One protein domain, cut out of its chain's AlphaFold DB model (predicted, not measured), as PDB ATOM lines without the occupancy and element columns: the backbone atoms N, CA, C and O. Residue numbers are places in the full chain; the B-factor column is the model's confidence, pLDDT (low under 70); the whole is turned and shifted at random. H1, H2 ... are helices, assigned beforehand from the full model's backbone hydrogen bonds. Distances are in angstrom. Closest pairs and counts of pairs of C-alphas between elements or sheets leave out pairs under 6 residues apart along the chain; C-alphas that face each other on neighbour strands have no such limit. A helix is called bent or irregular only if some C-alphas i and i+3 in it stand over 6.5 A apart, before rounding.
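Overview. This is residues 184 to 303 of the 303 residues of the protein "DUF2989 domain-containing protein" of Alteromonas sediminis (UniProt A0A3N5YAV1). The longest helix, H6, crosses H4 steeply, beside a stepped series of five helices, H1 to H5, that run back and forth, each packed on the next. H3, H4 and H5 form an up-and-down bundle, three helices that each run against the one before; H2 packs on H3, and H1 packs on H2, with H1 close to H3 but not clearly touching it. After H6 the last residues, 289 to 303, fold back as a stretch with no named element. The 120 printed residues have six named helices, H1 to H6 in chain order, and no named strand; the class is all helix. The whole is compact, with a radius of gyration of the C-alphas of 13.0 A and spans of 42 by 32 by 27 A.

Arrangement. H6, residues 273 to 288, touches H4, residues 239 to 252, at a steep tilt of 53 degrees, the same way; their closest C-alphas, those of Val 244 and Ala 280, are 5.2 A apart. H4 and H3, residues 223 to 235, are both hubs, touching 3 helices each. They form a hairpin at a shallow tilt of 13 degrees, with the closest C-alphas, Val 230 and Ala 242, 4.5 A apart. H4 forms another hairpin with H5, residues 256 to 266, at 18 degrees, where the C-alphas of Ala 250 and Gly 256 come closest at 3.7 A. H3 and H5 touch and run the same way, the closest C-alphas, Val 230 and Ala 259, being 7.2 A apart. H2, residues 201 to 212, forms a hairpin with H3 at a shallow tilt of 25 degrees; the closest C-alphas are Asn 201 and Val 232, 5.7 A. H1, residues 186 to 196, forms a hairpin with H2 at 7 degrees, with the C-alphas of Ala 186 and Ala 211 closest at 4.2 A. The helix packing is mostly aligned, 5 of 6 pairs being at a shallow tilt. H6 is apart from H1, H3 and H5. Every O i to N i+4 pair is within hydrogen-bond range in H1, H2, H3 and H6; H4 has 9 of 10 and H5 5 of 7.

Along the chain. H6 is 22.6 A from first to last C-alpha and ends at C-alpha 288, (-21.984, 3.721, 10.151). H4 is 20.3 A long, H3 18.6 A, H2 16.4 A and H5 15.9 A. H5 is irregular, but only just: C-alphas 262 and 265 are 6.7 A apart. H1, 15.6 A long, begins at C-alpha 186, (-31.881, 13.508, 4.959).

Size, cuts and confidence. The C-alphas of Asp 184 and Ala 269, the two farthest apart, are 41.9 A apart. The printed part has no cut, and no link between helices is long. Mean pLDDT of the printed part is 95.5, and no printed residue is under 70.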
ATOM      1  N   ASP A 184     -32.010  16.032  -1.905       93.25
ATOM      2  CA  ASP A 184     -30.556  15.989  -1.776       93.25
ATOM      3  C   ASP A 184     -30.081  15.826  -0.325       93.25
ATOM      4  O   ASP A 184     -28.883  15.706  -0.089       93.25
ATOM      5  N   SER A 185     -31.001  15.769   0.642       95.38
ATOM      6  CA  SER A 185     -30.670  15.694   2.066       95.38
ATOM      7  C   SER A 185     -31.610  14.788   2.859       95.38
ATOM      8  O   SER A 185     -32.790  14.628   2.525       95.38
ATOM      9  N   ALA A 186     -31.094  14.244   3.969       97.12
ATOM     10  CA  ALA A 186     -31.881  13.508   4.959       97.12
ATOM     11  C   ALA A 186     -33.083  14.323   5.465       97.12
ATOM     12  O   ALA A 186     -34.193  13.802   5.562       97.12
ATOM     13  N   ASP A 187     -32.881  15.619   5.733       96.12
ATOM     14  CA  ASP A 187     -33.904  16.509   6.292       96.12
ATOM     15  C   ASP A 187     -35.157  16.604   5.405       96.12
ATOM     16  O   ASP A 187     -36.282  16.546   5.910       96.12
ATOM     17  N   LEU A 188     -34.999  16.673   4.080       97.69
ATOM     18  CA  LEU A 188     -36.135  16.688   3.155       97.69
ATOM     19  C   LEU A 188     -36.904  15.358   3.151       97.69
ATOM     20  O   LEU A 188     -38.135  15.346   3.071       97.69
ATOM     21  N   TRP A 189     -36.208  14.232   3.299       97.88
ATOM     22  CA  TRP A 189     -36.850  12.924   3.433       97.88
ATOM     23  C   TRP A 189     -37.572  12.765   4.776       97.88
ATOM     24  O   TRP A 189     -38.687  12.242   4.808       97.88
ATOM     25  N   ILE A 190     -37.024  13.299   5.869       97.44
ATOM     26  CA  ILE A 190     -37.703  13.356   7.175       97.44
ATOM     27  C   ILE A 190     -38.964  14.232   7.085       97.44
ATOM     28  O   ILE A 190     -40.031  13.857   7.576       97.44
ATOM     29  N   LYS A 191     -38.889  15.364   6.379       97.00
ATOM     30  CA  LYS A 191     -40.046  16.218   6.063       97.00
ATOM     31  C   LYS A 191     -41.101  15.502   5.216       97.00
ATOM     32  O   LYS A 191     -42.293  15.706   5.422       97.00
ATOM     33  N   ALA A 192     -40.701  14.633   4.289       97.38
ATOM     34  CA  ALA A 192     -41.646  13.781   3.563       97.38
ATOM     35  C   ALA A 192     -42.321  12.768   4.483       97.38
ATOM     36  O   ALA A 192     -43.544  12.622   4.440       97.38
ATOM     37  N   ALA A 193     -41.546  12.120   5.355       96.94
ATOM     38  CA  ALA A 193     -42.082  11.186   6.333       96.94
ATOM     39  C   ALA A 193     -43.138  11.857   7.219       96.94
ATOM     40  O   ALA A 193     -44.231  11.314   7.370       96.94
ATOM     41  N   SER A 194     -42.860  13.067   7.724       95.00
ATOM     42  CA  SER A 194     -43.775  13.801   8.608       95.00
ATOM     43  C   SER A 194     -45.131  14.106   7.960       95.00
ATOM     44  O   SER A 194     -46.153  14.104   8.645       95.00
ATOM     45  N   ILE A 195     -45.168  14.308   6.638       95.44
ATOM     46  CA  ILE A 195     -46.414  14.494   5.884       95.44
ATOM     47  C   ILE A 195     -47.245  13.200   5.828       95.44
ATOM     48  O   ILE A 195     -48.480  13.258   5.814       95.44
ATOM     49  N   HIS A 196     -46.578  12.048   5.759       93.19
ATOM     50  CA  HIS A 196     -47.203  10.736   5.613       93.19
ATOM     51  C   HIS A 196     -47.634  10.102   6.944       93.19
ATOM     52  O   HIS A 196     -48.558   9.286   6.942       93.19
ATOM     53  N   LEU A 197     -47.021  10.490   8.070       87.62
ATOM     54  CA  LEU A 197     -47.344   9.953   9.398       87.62
ATOM     55  C   LEU A 197     -48.860   9.937   9.666       87.62
ATOM     56  O   LEU A 197     -49.566  10.916   9.410       87.62
ATOM     57  N   LYS A 198     -49.356   8.814  10.209       78.38
ATOM     58  CA  LYS A 198     -50.773   8.546  10.542       78.38
ATOM     59  C   LYS A 198     -51.742   8.470   9.354       78.38
ATOM     60  O   LYS A 198     -52.940   8.302   9.565       78.38
ATOM     61  N   ARG A 199     -51.263   8.633   8.118       88.19
ATOM     62  CA  ARG A 199     -52.083   8.560   6.894       88.19
ATOM     63  C   ARG A 199     -51.622   7.457   5.957       88.19
ATOM     64  O   ARG A 199     -52.456   6.782   5.366       88.19
ATOM     65  N   ASP A 200     -50.312   7.318   5.807       95.31
ATOM     66  CA  ASP A 200     -49.663   6.353   4.928       95.31
ATOM     67  C   ASP A 200     -48.342   5.917   5.573       95.31
ATOM     68  O   ASP A 200     -47.275   6.500   5.360       95.31
ATOM     69  N   ASN A 201     -48.436   4.911   6.436       94.06
ATOM     70  CA  ASN A 201     -47.308   4.417   7.215       94.06
ATOM     71  C   ASN A 201     -46.230   3.764   6.337       94.06
ATOM     72  O   ASN A 201     -45.039   3.847   6.646       94.06
ATOM     73  N   GLU A 202     -46.605   3.174   5.200       94.88
ATOM     74  CA  GLU A 202     -45.643   2.630   4.244       94.88
ATOM     75  C   GLU A 202     -44.821   3.743   3.584       94.88
ATOM     76  O   GLU A 202     -43.588   3.671   3.574       94.88
ATOM     77  N   ALA A 203     -45.470   4.810   3.105       95.81
ATOM     78  CA  ALA A 203     -44.771   5.964   2.543       95.81
ATOM     79  C   ALA A 203     -43.920   6.700   3.591       95.81
ATOM     80  O   ALA A 203     -42.815   7.163   3.276       95.81
ATOM     81  N   ALA A 204     -44.387   6.762   4.843       96.88
ATOM     82  CA  ALA A 204     -43.608   7.297   5.954       96.88
ATOM     83  C   ALA A 204     -42.330   6.474   6.185       96.88
ATOM     84  O   ALA A 204     -41.237   7.041   6.146       96.88
ATOM     85  N   ARG A 205     -42.427   5.139   6.317       96.94
ATOM     86  CA  ARG A 205     -41.244   4.260   6.444       96.94
ATOM     87  C   ARG A 205     -40.296   4.392   5.269       96.94
ATOM     88  O   ARG A 205     -39.095   4.505   5.477       96.94
ATOM     89  N   LYS A 206     -40.820   4.408   4.040       96.50
ATOM     90  CA  LYS A 206     -39.999   4.573   2.834       96.50
ATOM     91  C   LYS A 206     -39.172   5.853   2.892       96.50
ATOM     92  O   LYS A 206     -37.992   5.833   2.555       96.50
ATOM     93  N   SER A 207     -39.787   6.942   3.341       97.81
ATOM     94  CA  SER A 207     -39.121   8.234   3.488       97.81
ATOM     95  C   SER A 207     -38.076   8.208   4.609       97.81
ATOM     96  O   SER A 207     -36.960   8.663   4.393       97.81
ATOM     97  N   LEU A 208     -38.377   7.596   5.761       98.12
ATOM     98  CA  LEU A 208     -37.426   7.444   6.874       98.12
ATOM     99  C   LEU A 208     -36.222   6.565   6.492       98.12
ATOM    100  O   LEU A 208     -35.084   6.933   6.758       98.12
ATOM    101  N   TYR A 209     -36.439   5.450   5.790       97.81
ATOM    102  CA  TYR A 209     -35.349   4.623   5.260       97.81
ATOM    103  C   TYR A 209     -34.512   5.375   4.229       97.81
ATOM    104  O   TYR A 209     -33.293   5.232   4.185       97.81
ATOM    105  N   LYS A 210     -35.150   6.198   3.392       97.50
ATOM    106  CA  LYS A 210     -34.411   7.025   2.448       97.50
ATOM    107  C   LYS A 210     -33.586   8.092   3.169       97.50
ATOM    108  O   LYS A 210     -32.446   8.292   2.768       97.50
ATOM    109  N   ALA A 211     -34.103   8.696   4.240       98.06
ATOM    110  CA  ALA A 211     -33.343   9.614   5.088       98.06
ATOM    111  C   ALA A 211     -32.105   8.937   5.696       98.06
ATOM    112  O   ALA A 211     -31.014   9.481   5.570       98.06
ATOM    113  N   LEU A 212     -32.248   7.723   6.243       98.38
ATOM    114  CA  LEU A 212     -31.128   6.950   6.802       98.38
ATOM    115  C   LEU A 212     -30.004   6.674   5.794       98.38
ATOM    116  O   LEU A 212     -28.854   6.564   6.192       98.38
ATOM    117  N   SER A 213     -30.298   6.622   4.490       97.12
ATOM    118  CA  SER A 213     -29.259   6.426   3.461       97.12
ATOM    119  C   SER A 213     -28.334   7.630   3.226       97.12
ATOM    120  O   SER A 213     -27.460   7.543   2.369       97.12
ATOM    121  N   TYR A 214     -28.551   8.754   3.919       97.62
ATOM    122  CA  TYR A 214     -27.695   9.949   3.854       97.62
ATOM    123  C   TYR A 214     -26.752  10.082   5.053       97.62
ATOM    124  O   TYR A 214     -25.994  11.046   5.092       97.62
ATOM    125  N   TYR A 215     -26.823   9.167   6.020       97.62
ATOM    126  CA  TYR A 215     -25.947   9.162   7.186       97.62
ATOM    127  C   TYR A 215     -24.818   8.156   6.989       97.62
ATOM    128  O   TYR A 215     -25.025   7.106   6.377       97.62
ATOM    129  N   ASP A 216     -23.649   8.505   7.510       97.31
ATOM    130  CA  ASP A 216     -22.439   7.689   7.608       97.31
ATOM    131  C   ASP A 216     -21.968   7.516   9.063       97.31
ATOM    132  O   ASP A 216     -20.951   6.879   9.311       97.31
ATOM    133  N   ASP A 217     -22.726   8.039  10.024       96.56
ATOM    134  CA  ASP A 217     -22.562   7.810  11.455       96.56
ATOM    135  C   ASP A 217     -23.957   7.719  12.093       96.56
ATOM    136  O   ASP A 217     -24.826   8.569  11.872       96.56
ATOM    137  N   VAL A 218     -24.209   6.649  12.842       96.31
ATOM    138  CA  VAL A 218     -25.476   6.421  13.537       96.31
ATOM    139  C   VAL A 218     -25.684   7.437  14.661       96.31
ATOM    140  O   VAL A 218     -26.832   7.798  14.933       96.31
ATOM    141  N   ASP A 219     -24.603   7.950  15.256       94.62
ATOM    142  CA  ASP A 219     -24.657   8.958  16.317       94.62
ATOM    143  C   ASP A 219     -25.094  10.337  15.782       94.62
ATOM    144  O   ASP A 219     -25.627  11.158  16.536       94.62
ATOM    145  N   ASP A 220     -24.954  10.576  14.472       95.81
ATOM    146  CA  ASP A 220     -25.432  11.790  13.797       95.81
ATOM    147  C   ASP A 220     -26.938  11.745  13.471       95.81
ATOM    148  O   ASP A 220     -27.546  12.762  13.101       95.81
ATOM    149  N   VAL A 221     -27.580  10.581  13.605       97.19
ATOM    150  CA  VAL A 221     -29.014  10.426  13.353       97.19
ATOM    151  C   VAL A 221     -29.817  10.993  14.525       97.19
ATOM    152  O   VAL A 221     -29.666  10.567  15.667       97.19
ATOM    153  N   ASP A 222     -30.758  11.906  14.245       95.56
ATOM    154  CA  ASP A 222     -31.708  12.381  15.260       95.56
ATOM    155  C   ASP A 222     -32.468  11.176  15.857       95.56
ATOM    156  O   ASP A 222     -33.179  10.484  15.113       95.56
ATOM    157  N   PRO A 223     -32.395  10.929  17.180       95.50
ATOM    158  CA  PRO A 223     -33.039   9.772  17.793       95.50
ATOM    159  C   PRO A 223     -34.564   9.713  17.574       95.50
ATOM    160  O   PRO A 223     -35.167   8.636  17.593       95.50
ATOM    161  N   MET A 224     -35.205  10.854  17.288       95.12
ATOM    162  CA  MET A 224     -36.618  10.928  16.902       95.12
ATOM    163  C   MET A 224     -36.924  10.163  15.603       95.12
ATOM    164  O   MET A 224     -38.055   9.705  15.406       95.12
ATOM    165  N   LEU A 225     -35.943   9.998  14.709       97.75
ATOM    166  CA  LEU A 225     -36.083   9.190  13.498       97.75
ATOM    167  C   LEU A 225     -36.333   7.722  13.871       97.75
ATOM    168  O   LEU A 225     -37.282   7.117  13.363       97.75
ATOM    169  N   PHE A 226     -35.555   7.170  14.807       98.06
ATOM    170  CA  PHE A 226     -35.735   5.792  15.265       98.06
ATOM    171  C   PHE A 226     -37.053   5.605  16.024       98.06
ATOM    172  O   PHE A 226     -37.784   4.659  15.736       98.06
ATOM    173  N   GLU A 227     -37.433   6.536  16.906       97.31
ATOM    174  CA  GLU A 227     -38.749   6.501  17.569       97.31
ATOM    175  C   GLU A 227     -39.905   6.562  16.551       97.31
ATOM    176  O   GLU A 227     -40.910   5.857  16.693       97.31
ATOM    177  N   SER A 228     -39.758   7.348  15.479       97.44
ATOM    178  CA  SER A 228     -40.734   7.390  14.382       97.44
ATOM    179  C   SER A 228     -40.824   6.046  13.663       97.44
ATOM    180  O   SER A 228     -41.923   5.582  13.365       97.44
ATOM    181  N   LEU A 229     -39.694   5.376  13.421       98.00
ATOM    182  CA  LEU A 229     -39.673   4.039  12.830       98.00
ATOM    183  C   LEU A 229     -40.303   2.989  13.747       98.00
ATOM    184  O   LEU A 229     -41.056   2.148  13.254       98.00
ATOM    185  N   VAL A 230     -40.069   3.049  15.060       97.94
ATOM    186  CA  VAL A 230     -40.769   2.200  16.036       97.94
ATOM    187  C   VAL A 230     -42.276   2.428  15.934       97.94
ATOM    188  O   VAL A 230     -43.024   1.481  15.700       97.94
ATOM    189  N   THR A 231     -42.717   3.683  16.037       96.50
ATOM    190  CA  THR A 231     -44.139   4.058  16.058       96.50
ATOM    191  C   THR A 231     -44.856   3.638  14.779       96.50
ATOM    192  O   THR A 231     -45.876   2.963  14.835       96.50
ATOM    193  N   VAL A 232     -44.294   3.956  13.612       96.69
ATOM    194  CA  VAL A 232     -44.920   3.645  12.320       96.69
ATOM    195  C   VAL A 232     -44.977   2.136  12.059       96.69
ATOM    196  O   VAL A 232     -45.860   1.661  11.348       96.69
ATOM    197  N   ASN A 233     -44.038   1.355  12.600       96.69
ATOM    198  CA  ASN A 233     -44.126  -0.104  12.529       96.69
ATOM    199  C   ASN A 233     -45.144  -0.672  13.523       96.69
ATOM    200  O   ASN A 233     -45.831  -1.623  13.168       96.69
ATOM    201  N   LEU A 234     -45.280  -0.092  14.720       95.94
ATOM    202  CA  LEU A 234     -46.334  -0.467  15.668       95.94
ATOM    203  C   LEU A 234     -47.730  -0.187  15.104       95.94
ATOM    204  O   LEU A 234     -48.588  -1.061  15.184       95.94
ATOM    205  N   ASP A 235     -47.929   0.980  14.489       94.88
ATOM    206  CA  ASP A 235     -49.207   1.372  13.879       94.88
ATOM    207  C   ASP A 235     -49.630   0.426  12.735       94.88
ATOM    208  O   ASP A 235     -50.822   0.274  12.475       94.88
ATOM    209  N   ASP A 236     -48.669  -0.231  12.076       94.00
ATOM    210  CA  ASP A 236     -48.900  -1.230  11.020       94.00
ATOM    211  C   ASP A 236     -48.828  -2.686  11.519       94.00
ATOM    212  O   ASP A 236     -48.758  -3.612  10.709       94.00
ATOM    213  N   GLU A 237     -48.793  -2.901  12.839       95.00
ATOM    214  CA  GLU A 237     -48.664  -4.221  13.479       95.00
ATOM    215  C   GLU A 237     -47.419  -5.016  13.023       95.00
ATOM    216  O   GLU A 237     -47.364  -6.244  13.101       95.00
ATOM    217  N   ARG A 238     -46.379  -4.311  12.558       95.62
ATOM    218  CA  ARG A 238     -45.073  -4.867  12.174       95.62
ATOM    219  C   ARG A 238     -44.171  -4.975  13.404       95.62
ATOM    220  O   ARG A 238     -43.121  -4.330  13.483       95.62
ATOM    221  N   TYR A 239     -44.608  -5.749  14.396       96.69
ATOM    222  CA  TYR A 239     -43.962  -5.882  15.701       96.69
ATOM    223  C   TYR A 239     -42.494  -6.318  15.632       96.69
ATOM    224  O   TYR A 239     -41.681  -5.776  16.383       96.69
ATOM    225  N   ALA A 240     -42.108  -7.223  14.723       96.31
ATOM    226  CA  ALA A 240     -40.703  -7.620  14.584       96.31
ATOM    227  C   ALA A 240     -39.847  -6.454  14.082       96.31
ATOM    228  O   ALA A 240     -38.758  -6.211  14.599       96.31
ATOM    229  N   SER A 241     -40.358  -5.690  13.113       97.19
ATOM    230  CA  SER A 241     -39.667  -4.496  12.627       97.19
ATOM    231  C   SER A 241     -39.613  -3.407  13.698       97.19
ATOM    232  O   SER A 241     -38.586  -2.746  13.823       97.19
ATOM    233  N   ALA A 242     -40.688  -3.221  14.468       98.06
ATOM    234  CA  ALA A 242     -40.716  -2.270  15.573       98.06
ATOM    235  C   ALA A 242     -39.687  -2.639  16.654       98.06
ATOM    236  O   ALA A 242     -38.989  -1.758  17.145       98.06
ATOM    237  N   TYR A 243     -39.542  -3.929  16.980       98.00
ATOM    238  CA  TYR A 243     -38.530  -4.411  17.922       98.00
ATOM    239  C   TYR A 243     -37.104  -4.186  17.411       98.00
ATOM    240  O   TYR A 243     -36.264  -3.711  18.167       98.00
ATOM    241  N   VAL A 244     -36.824  -4.466  16.133       98.38
ATOM    242  CA  VAL A 244     -35.509  -4.177  15.526       98.38
ATOM    243  C   VAL A 244     -35.167  -2.693  15.659       98.38
ATOM    244  O   VAL A 244     -34.111  -2.358  16.183       98.38
ATOM    245  N   TRP A 245     -36.079  -1.798  15.269       98.44
ATOM    246  CA  TRP A 245     -35.852  -0.354  15.388       98.44
ATOM    247  C   TRP A 245     -35.741   0.123  16.837       98.44
ATOM    248  O   TRP A 245     -34.991   1.056  17.107       98.44
ATOM    249  N   ALA A 246     -36.433  -0.525  17.776       98.44
ATOM    250  CA  ALA A 246     -36.288  -0.233  19.197       98.44
ATOM    251  C   ALA A 246     -34.910  -0.641  19.742       98.44
ATOM    252  O   ALA A 246     -34.406   0.050  20.620       98.44
ATOM    253  N   ASN A 247     -34.291  -1.708  19.218       98.31
ATOM    254  CA  ASN A 247     -32.910  -2.063  19.565       98.31
ATOM    255  C   ASN A 247     -31.931  -1.019  19.025       98.31
ATOM    256  O   ASN A 247     -31.185  -0.462  19.816       98.31
ATOM    257  N   VAL A 248     -32.014  -0.668  17.734       98.06
ATOM    258  CA  VAL A 248     -31.165   0.392  17.144       98.06
ATOM    259  C   VAL A 248     -31.280   1.691  17.947       98.06
ATOM    260  O   VAL A 248     -30.282   2.307  18.293       98.06
ATOM    261  N   TYR A 249     -32.504   2.079  18.318       98.25
ATOM    262  CA  TYR A 249     -32.734   3.264  19.141       98.25
ATOM    263  C   TYR A 249     -32.088   3.161  20.531       98.25
ATOM    264  O   TYR A 249     -31.586   4.152  21.051       98.25
ATOM    265  N   ALA A 250     -32.127   1.982  21.151       97.38
ATOM    266  CA  ALA A 250     -31.622   1.762  22.501       97.38
ATOM    267  C   ALA A 250     -30.091   1.778  22.599       97.38
ATOM    268  O   ALA A 250     -29.583   2.092  23.676       97.38
ATOM    269  N   GLU A 251     -29.388   1.470  21.506       93.69
ATOM    270  CA  GLU A 251     -27.922   1.548  21.436       93.69
ATOM    271  C   GLU A 251     -27.437   3.003  21.427       93.69
ATOM    272  O   GLU A 251     -26.491   3.349  22.130       93.69
ATOM    273  N   VAL A 252     -28.141   3.883  20.710       93.31
ATOM    274  CA  VAL A 252     -27.742   5.295  20.556       93.31
ATOM    275  C   VAL A 252     -28.406   6.240  21.560       93.31
ATOM    276  O   VAL A 252     -27.982   7.384  21.736       93.31
ATOM    277  N   ASN A 253     -29.488   5.816  22.224       95.88
ATOM    278  CA  ASN A 253     -30.235   6.673  23.139       95.88
ATOM    279  C   ASN A 253     -30.965   5.899  24.249       95.88
ATOM    280  O   ASN A 253     -31.717   4.955  24.007       95.88
ATOM    281  N   GLU A 254     -30.851   6.382  25.490       93.50
ATOM    282  CA  GLU A 254     -31.488   5.770  26.666       93.50
ATOM    283  C   GLU A 254     -33.019   5.647  26.558       93.50
ATOM    284  O   GLU A 254     -33.616   4.713  27.104       93.50
ATOM    285  N   MET A 255     -33.677   6.547  25.819       92.50
ATOM    286  CA  MET A 255     -35.120   6.489  25.588       92.50
ATOM    287  C   MET A 255     -35.533   5.252  24.776       92.50
ATOM    288  O   MET A 255     -36.667   4.785  24.925       92.50
ATOM    289  N   GLY A 256     -34.624   4.657  23.996       95.75
ATOM    290  CA  GLY A 256     -34.872   3.414  23.266       95.75
ATOM    291  C   GLY A 256     -35.162   2.217  24.169       95.75
ATOM    292  O   GLY A 256     -35.944   1.341  23.798       95.75
ATOM    293  N   GLN A 257     -34.694   2.227  25.420       96.50
ATOM    294  CA  GLN A 257     -35.064   1.204  26.407       96.50
ATOM    295  C   GLN A 257     -36.575   1.192  26.686       96.50
ATOM    296  O   GLN A 257     -37.182   0.136  26.888       96.50
ATOM    297  N   GLN A 258     -37.225   2.360  26.635       96.31
ATOM    298  CA  GLN A 258     -38.681   2.443  26.759       96.31
ATOM    299  C   GLN A 258     -39.373   1.876  25.514       96.31
ATOM    300  O   GLN A 258     -40.403   1.215  25.641       96.31
ATOM    301  N   ALA A 259     -38.814   2.097  24.321       97.25
ATOM    302  CA  ALA A 259     -39.320   1.508  23.083       97.25
ATOM    303  C   ALA A 259     -39.211  -0.029  23.100       97.25
ATOM    304  O   ALA A 259     -40.161  -0.716  22.721       97.25
ATOM    305  N   LEU A 260     -38.116  -0.587  23.624       96.88
ATOM    306  CA  LEU A 260     -37.956  -2.033  23.818       96.88
ATOM    307  C   LEU A 260     -39.006  -2.606  24.771       96.88
ATOM    308  O   LEU A 260     -39.626  -3.627  24.472       96.88
ATOM    309  N   ALA A 261     -39.258  -1.925  25.890       96.19
ATOM    310  CA  ALA A 261     -40.286  -2.331  26.844       96.19
ATOM    311  C   ALA A 261     -41.698  -2.345  26.225       96.19
ATOM    312  O   ALA A 261     -42.510  -3.196  26.588       96.19
ATOM    313  N   ARG A 262     -41.988  -1.439  25.276       95.75
ATOM    314  CA  ARG A 262     -43.265  -1.401  24.536       95.75
ATOM    315  C   ARG A 262     -43.363  -2.478  23.453       95.75
ATOM    316  O   ARG A 262     -44.443  -3.016  23.242       95.75
ATOM    317  N   THR A 263     -42.267  -2.779  22.760       96.75
ATOM    318  CA  THR A 263     -42.266  -3.664  21.579       96.75
ATOM    319  C   THR A 263     -42.106  -5.140  21.934       96.75
ATOM    320  O   THR A 263     -42.793  -5.981  21.354       96.75
ATOM    321  N   ARG A 264     -41.254  -5.480  22.912       94.81
ATOM    322  CA  ARG A 264     -40.951  -6.872  23.288       94.81
ATOM    323  C   ARG A 264     -42.196  -7.712  23.631       94.81
ATOM    324  O   ARG A 264     -42.276  -8.831  23.132       94.81
ATOM    325  N   PRO A 265     -43.182  -7.226  24.416       94.81
ATOM    326  CA  PRO A 265     -44.366  -8.019  24.760       94.81
ATOM    327  C   PRO A 265     -45.288  -8.338  23.573       94.81
ATOM    328  O   PRO A 265     -46.150  -9.203  23.697       94.81
ATOM    329  N   LEU A 266     -45.133  -7.636  22.445       94.94
ATOM    330  CA  LEU A 266     -45.978  -7.786  21.256       94.94
ATOM    331  C   LEU A 266     -45.497  -8.913  20.327       94.94
ATOM    332  O   LEU A 266     -46.217  -9.315  19.416       94.94
ATOM    333  N   LEU A 267     -44.290  -9.443  20.551       93.06
ATOM    334  CA  LEU A 267     -43.733 -10.536  19.760       93.06
ATOM    335  C   LEU A 267     -44.300 -11.882  20.241       93.06
ATOM    336  O   LEU A 267     -43.911 -12.407  21.286       93.06
ATOM    337  N   LEU A 268     -45.232 -12.448  19.473       83.31
ATOM    338  CA  LEU A 268     -45.861 -13.740  19.768       83.31
ATOM    339  C   LEU A 268     -45.038 -14.910  19.177       83.31
ATOM    340  O   LEU A 268     -44.353 -14.764  18.171       83.31
ATOM    341  N   ALA A 269     -45.080 -16.063  19.850       78.00
ATOM    342  CA  ALA A 269     -44.182 -17.225  19.734       78.00
ATOM    343  C   ALA A 269     -43.889 -17.811  18.324       78.00
ATOM    344  O   ALA A 269     -44.689 -17.654  17.406       78.00
ATOM    345  N   PRO A 270     -42.860 -18.684  18.208       79.06
ATOM    346  CA  PRO A 270     -41.549 -18.590  18.844       79.06
ATOM    347  C   PRO A 270     -40.708 -17.525  18.128       79.06
ATOM    348  O   PRO A 270     -40.548 -17.539  16.908       79.06
ATOM    349  N   VAL A 271     -40.156 -16.601  18.905       85.94
ATOM    350  CA  VAL A 271     -39.394 -15.458  18.395       85.94
ATOM    351  C   VAL A 271     -37.912 -15.797  18.451       85.94
ATOM    352  O   VAL A 271     -37.399 -16.178  19.502       85.94
ATOM    353  N   ASN A 272     -37.211 -15.644  17.331       92.81
ATOM    354  CA  ASN A 272     -35.755 -15.725  17.311       92.81
ATOM    355  C   ASN A 272     -35.173 -14.336  17.619       92.81
ATOM    356  O   ASN A 272     -34.940 -13.546  16.704       92.81
ATOM    357  N   TYR A 273     -34.999 -14.035  18.909       93.44
ATOM    358  CA  TYR A 273     -34.466 -12.750  19.378       93.44
ATOM    359  C   TYR A 273     -33.045 -12.490  18.879       93.44
ATOM    360  O   TYR A 273     -32.791 -11.404  18.376       93.44
ATOM    361  N   GLU A 274     -32.178 -13.506  18.903       95.19
ATOM    362  CA  GLU A 274     -30.800 -13.424  18.396       95.19
ATOM    363  C   GLU A 274     -30.769 -12.963  16.935       95.19
ATOM    364  O   GLU A 274     -29.988 -12.093  16.562       95.19
ATOM    365  N   ARG A 275     -31.687 -13.471  16.105       94.94
ATOM    366  CA  ARG A 275     -31.822 -13.013  14.720       94.94
ATOM    367  C   ARG A 275     -32.279 -11.556  14.627       94.94
ATOM    368  O   ARG A 275     -31.791 -10.843  13.760       94.94
ATOM    369  N   LEU A 276     -33.256 -11.126  15.428       96.31
ATOM    370  CA  LEU A 276     -33.761  -9.747  15.367       96.31
ATOM    371  C   LEU A 276     -32.714  -8.744  15.866       96.31
ATOM    372  O   LEU A 276     -32.532  -7.701  15.250       96.31
ATOM    373  N   GLU A 277     -32.003  -9.083  16.935       96.62
ATOM    374  CA  GLU A 277     -30.904  -8.283  17.483       96.62
ATOM    375  C   GLU A 277     -29.712  -8.255  16.515       96.62
ATOM    376  O   GLU A 277     -29.156  -7.189  16.272       96.62
ATOM    377  N   GLY A 278     -29.409  -9.372  15.844       97.94
ATOM    378  CA  GLY A 278     -28.433  -9.403  14.751       97.94
ATOM    379  C   GLY A 278     -28.809  -8.487  13.582       97.94
ATOM    380  O   GLY A 278     -27.956  -7.777  13.066       97.94
ATOM    381  N   ILE A 279     -30.093  -8.419  13.208       98.00
ATOM    382  CA  ILE A 279     -30.547  -7.462  12.183       98.00
ATOM    383  C   ILE A 279     -30.397  -6.017  12.672       98.00
ATOM    384  O   ILE A 279     -30.048  -5.153  11.874       98.00
ATOM    385  N   ALA A 280     -30.672  -5.731  13.947       98.12
ATOM    386  CA  ALA A 280     -30.466  -4.391  14.498       98.12
ATOM    387  C   ALA A 280     -28.985  -3.981  14.423       98.12
ATOM    388  O   ALA A 280     -28.688  -2.872  13.987       98.12
ATOM    389  N   TRP A 281     -28.074  -4.904  14.737       97.94
ATOM    390  CA  TRP A 281     -26.635  -4.693  14.594       97.94
ATOM    391  C   TRP A 281     -26.211  -4.477  13.131       97.94
ATOM    392  O   TRP A 281     -25.487  -3.532  12.832       97.94
ATOM    393  N   ASP A 282     -26.725  -5.283  12.194       98.31
ATOM    394  CA  ASP A 282     -26.467  -5.103  10.757       98.31
ATOM    395  C   ASP A 282     -26.985  -3.744  10.243       98.31
ATOM    396  O   ASP A 282     -26.392  -3.142   9.348       98.31
ATOM    397  N   VAL A 283     -28.108  -3.258  10.788       98.31
ATOM    398  CA  VAL A 283     -28.664  -1.935  10.469       98.31
ATOM    399  C   VAL A 283     -27.730  -0.828  10.944       98.31
ATOM    400  O   VAL A 283     -27.428   0.065  10.156       98.31
ATOM    401  N   GLU A 284     -27.285  -0.886  12.198       97.94
ATOM    402  CA  GLU A 284     -26.363   0.089  12.785       97.94
ATOM    403  C   GLU A 284     -25.043   0.135  12.006       97.94
ATOM    404  O   GLU A 284     -24.635   1.199  11.542       97.94
ATOM    405  N   ALA A 285     -24.440  -1.032  11.755       98.06
ATOM    406  CA  ALA A 285     -23.227  -1.153  10.955       98.06
ATOM    407  C   ALA A 285     -23.415  -0.564   9.548       98.06
ATOM    408  O   ALA A 285     -22.578   0.197   9.074       98.06
ATOM    409  N   ALA A 286     -24.546  -0.841   8.892       98.38
ATOM    410  CA  ALA A 286     -24.813  -0.296   7.567       98.38
ATOM    411  C   ALA A 286     -24.990   1.233   7.560       98.38
ATOM    412  O   ALA A 286     -24.678   1.855   6.545       98.38
ATOM    413  N   ILE A 287     -25.502   1.836   8.639       98.19
ATOM    414  CA  ILE A 287     -25.571   3.301   8.780       98.19
ATOM    415  C   ILE A 287     -24.159   3.865   8.966       98.19
ATOM    416  O   ILE A 287     -23.770   4.732   8.195       98.19
ATOM    417  N   ASN A 288     -23.372   3.309   9.891       97.88
ATOM    418  CA  ASN A 288     -21.984   3.721  10.151       97.88
ATOM    419  C   ASN A 288     -21.048   3.543   8.940       97.88
ATOM    420  O   ASN A 288     -20.039   4.225   8.804       97.88
ATOM    421  N   ASP A 289     -21.373   2.620   8.036       97.50
ATOM    422  CA  ASP A 289     -20.618   2.411   6.799       97.50
ATOM    423  C   ASP A 289     -21.088   3.326   5.645       97.50
ATOM    424  O   ASP A 289     -20.588   3.215   4.520       97.50
ATOM    425  N   GLY A 290     -22.104   4.175   5.857       97.56
ATOM    426  CA  GLY A 290     -22.744   4.959   4.792       97.56
ATOM    427  C   GLY A 290     -23.404   4.089   3.711       97.56
ATOM    428  O   GLY A 290     -23.601   4.510   2.567       97.56
ATOM    429  N   ALA A 291     -23.713   2.833   4.043       97.44
ATOM    430  CA  ALA A 291     -24.148   1.791   3.119       97.44
ATOM    431  C   ALA A 291     -25.600   1.341   3.358       97.44
ATOM    432  O   ALA A 291     -26.049   0.350   2.760       97.44
ATOM    433  N   PHE A 292     -26.345   2.061   4.207       98.31
ATOM    434  CA  PHE A 292     -27.697   1.700   4.615       98.31
ATOM    435  C   PHE A 292     -28.618   1.469   3.409       98.31
ATOM    436  O   PHE A 292     -28.833   2.330   2.551       98.31
ATOM    437  N   ASN A 293     -29.211   0.274   3.361       97.44
ATOM    438  CA  ASN A 293     -30.188  -0.093   2.347       97.44
ATOM    439  C   ASN A 293     -31.217  -1.081   2.912       97.44
ATOM    440  O   ASN A 293     -30.925  -2.257   3.136       97.44
ATOM    441  N   ALA A 294     -32.452  -0.608   3.083       96.94
ATOM    442  CA  ALA A 294     -33.536  -1.390   3.674       96.94
ATOM    443  C   ALA A 294     -33.897  -2.670   2.891       96.94
ATOM    444  O   ALA A 294     -34.332  -3.649   3.503       96.94
ATOM    445  N   ASP A 295     -33.712  -2.690   1.564       96.12
ATOM    446  CA  ASP A 295     -33.982  -3.872   0.735       96.12
ATOM    447  C   ASP A 295     -32.951  -4.975   0.992       96.12
ATOM    448  O   ASP A 295     -33.326  -6.126   1.237       96.12
ATOM    449  N   ARG A 296     -31.657  -4.619   1.004       96.00
ATOM    450  CA  ARG A 296     -30.552  -5.553   1.291       96.00
ATOM    451  C   ARG A 296     -30.652  -6.122   2.704       96.00
ATOM    452  O   ARG A 296     -30.523  -7.329   2.876       96.00
ATOM    453  N   LEU A 297     -30.976  -5.268   3.674       95.81
ATOM    454  CA  LEU A 297     -31.194  -5.644   5.076       95.81
ATOM    455  C   LEU A 297     -32.523  -6.396   5.294       95.81
ATOM    456  O   LEU A 297     -32.796  -6.910   6.374       95.81
ATOM    457  N   GLY A 298     -33.383  -6.490   4.272       95.44
ATOM    458  CA  GLY A 298     -34.635  -7.238   4.342       95.44
ATOM    459  C   GLY A 298     -35.699  -6.636   5.262       95.44
ATOM    460  O   GLY A 298     -36.644  -7.346   5.612       95.44
ATOM    461  N   LEU A 299     -35.598  -5.351   5.614       96.12
ATOM    462  CA  LEU A 299     -36.465  -4.684   6.597       96.12
ATOM    463  C   LEU A 299     -37.939  -4.633   6.156       96.12
ATOM    464  O   LEU A 299     -38.860  -4.642   6.977       96.12
ATOM    465  N   TRP A 300     -38.197  -4.670   4.848       94.56
ATOM    466  CA  TRP A 300     -39.551  -4.766   4.285       94.56
ATOM    467  C   TRP A 300     -40.247  -6.103   4.555       94.56
ATOM    468  O   TRP A 300     -41.475  -6.181   4.525       94.56
ATOM    469  N   ARG A 301     -39.482  -7.156   4.859       92.69
ATOM    470  CA  ARG A 301     -40.010  -8.505   5.113       92.69
ATOM    471  C   ARG A 301     -40.290  -8.771   6.592       92.69
ATOM    472  O   ARG A 301     -40.941  -9.762   6.900       92.69
ATOM    473  N   LEU A 302     -39.815  -7.901   7.484       90.81
ATOM    474  CA  LEU A 302     -40.050  -8.005   8.922       90.81
ATOM    475  C   LEU A 302     -41.474  -7.562   9.253       90.81
ATOM    476  O   LEU A 302     -41.790  -6.380   9.152       90.81
ATOM    477  N   LYS A 303     -42.328  -8.516   9.614       84.69
ATOM    478  CA  LYS A 303     -43.645  -8.262  10.195       84.69
ATOM    479  C   LYS A 303     -43.552  -8.562  11.674       84.69
ATOM    480  O   LYS A 303     -43.127  -9.685  12.003       84.69
TER     481      LYS A 303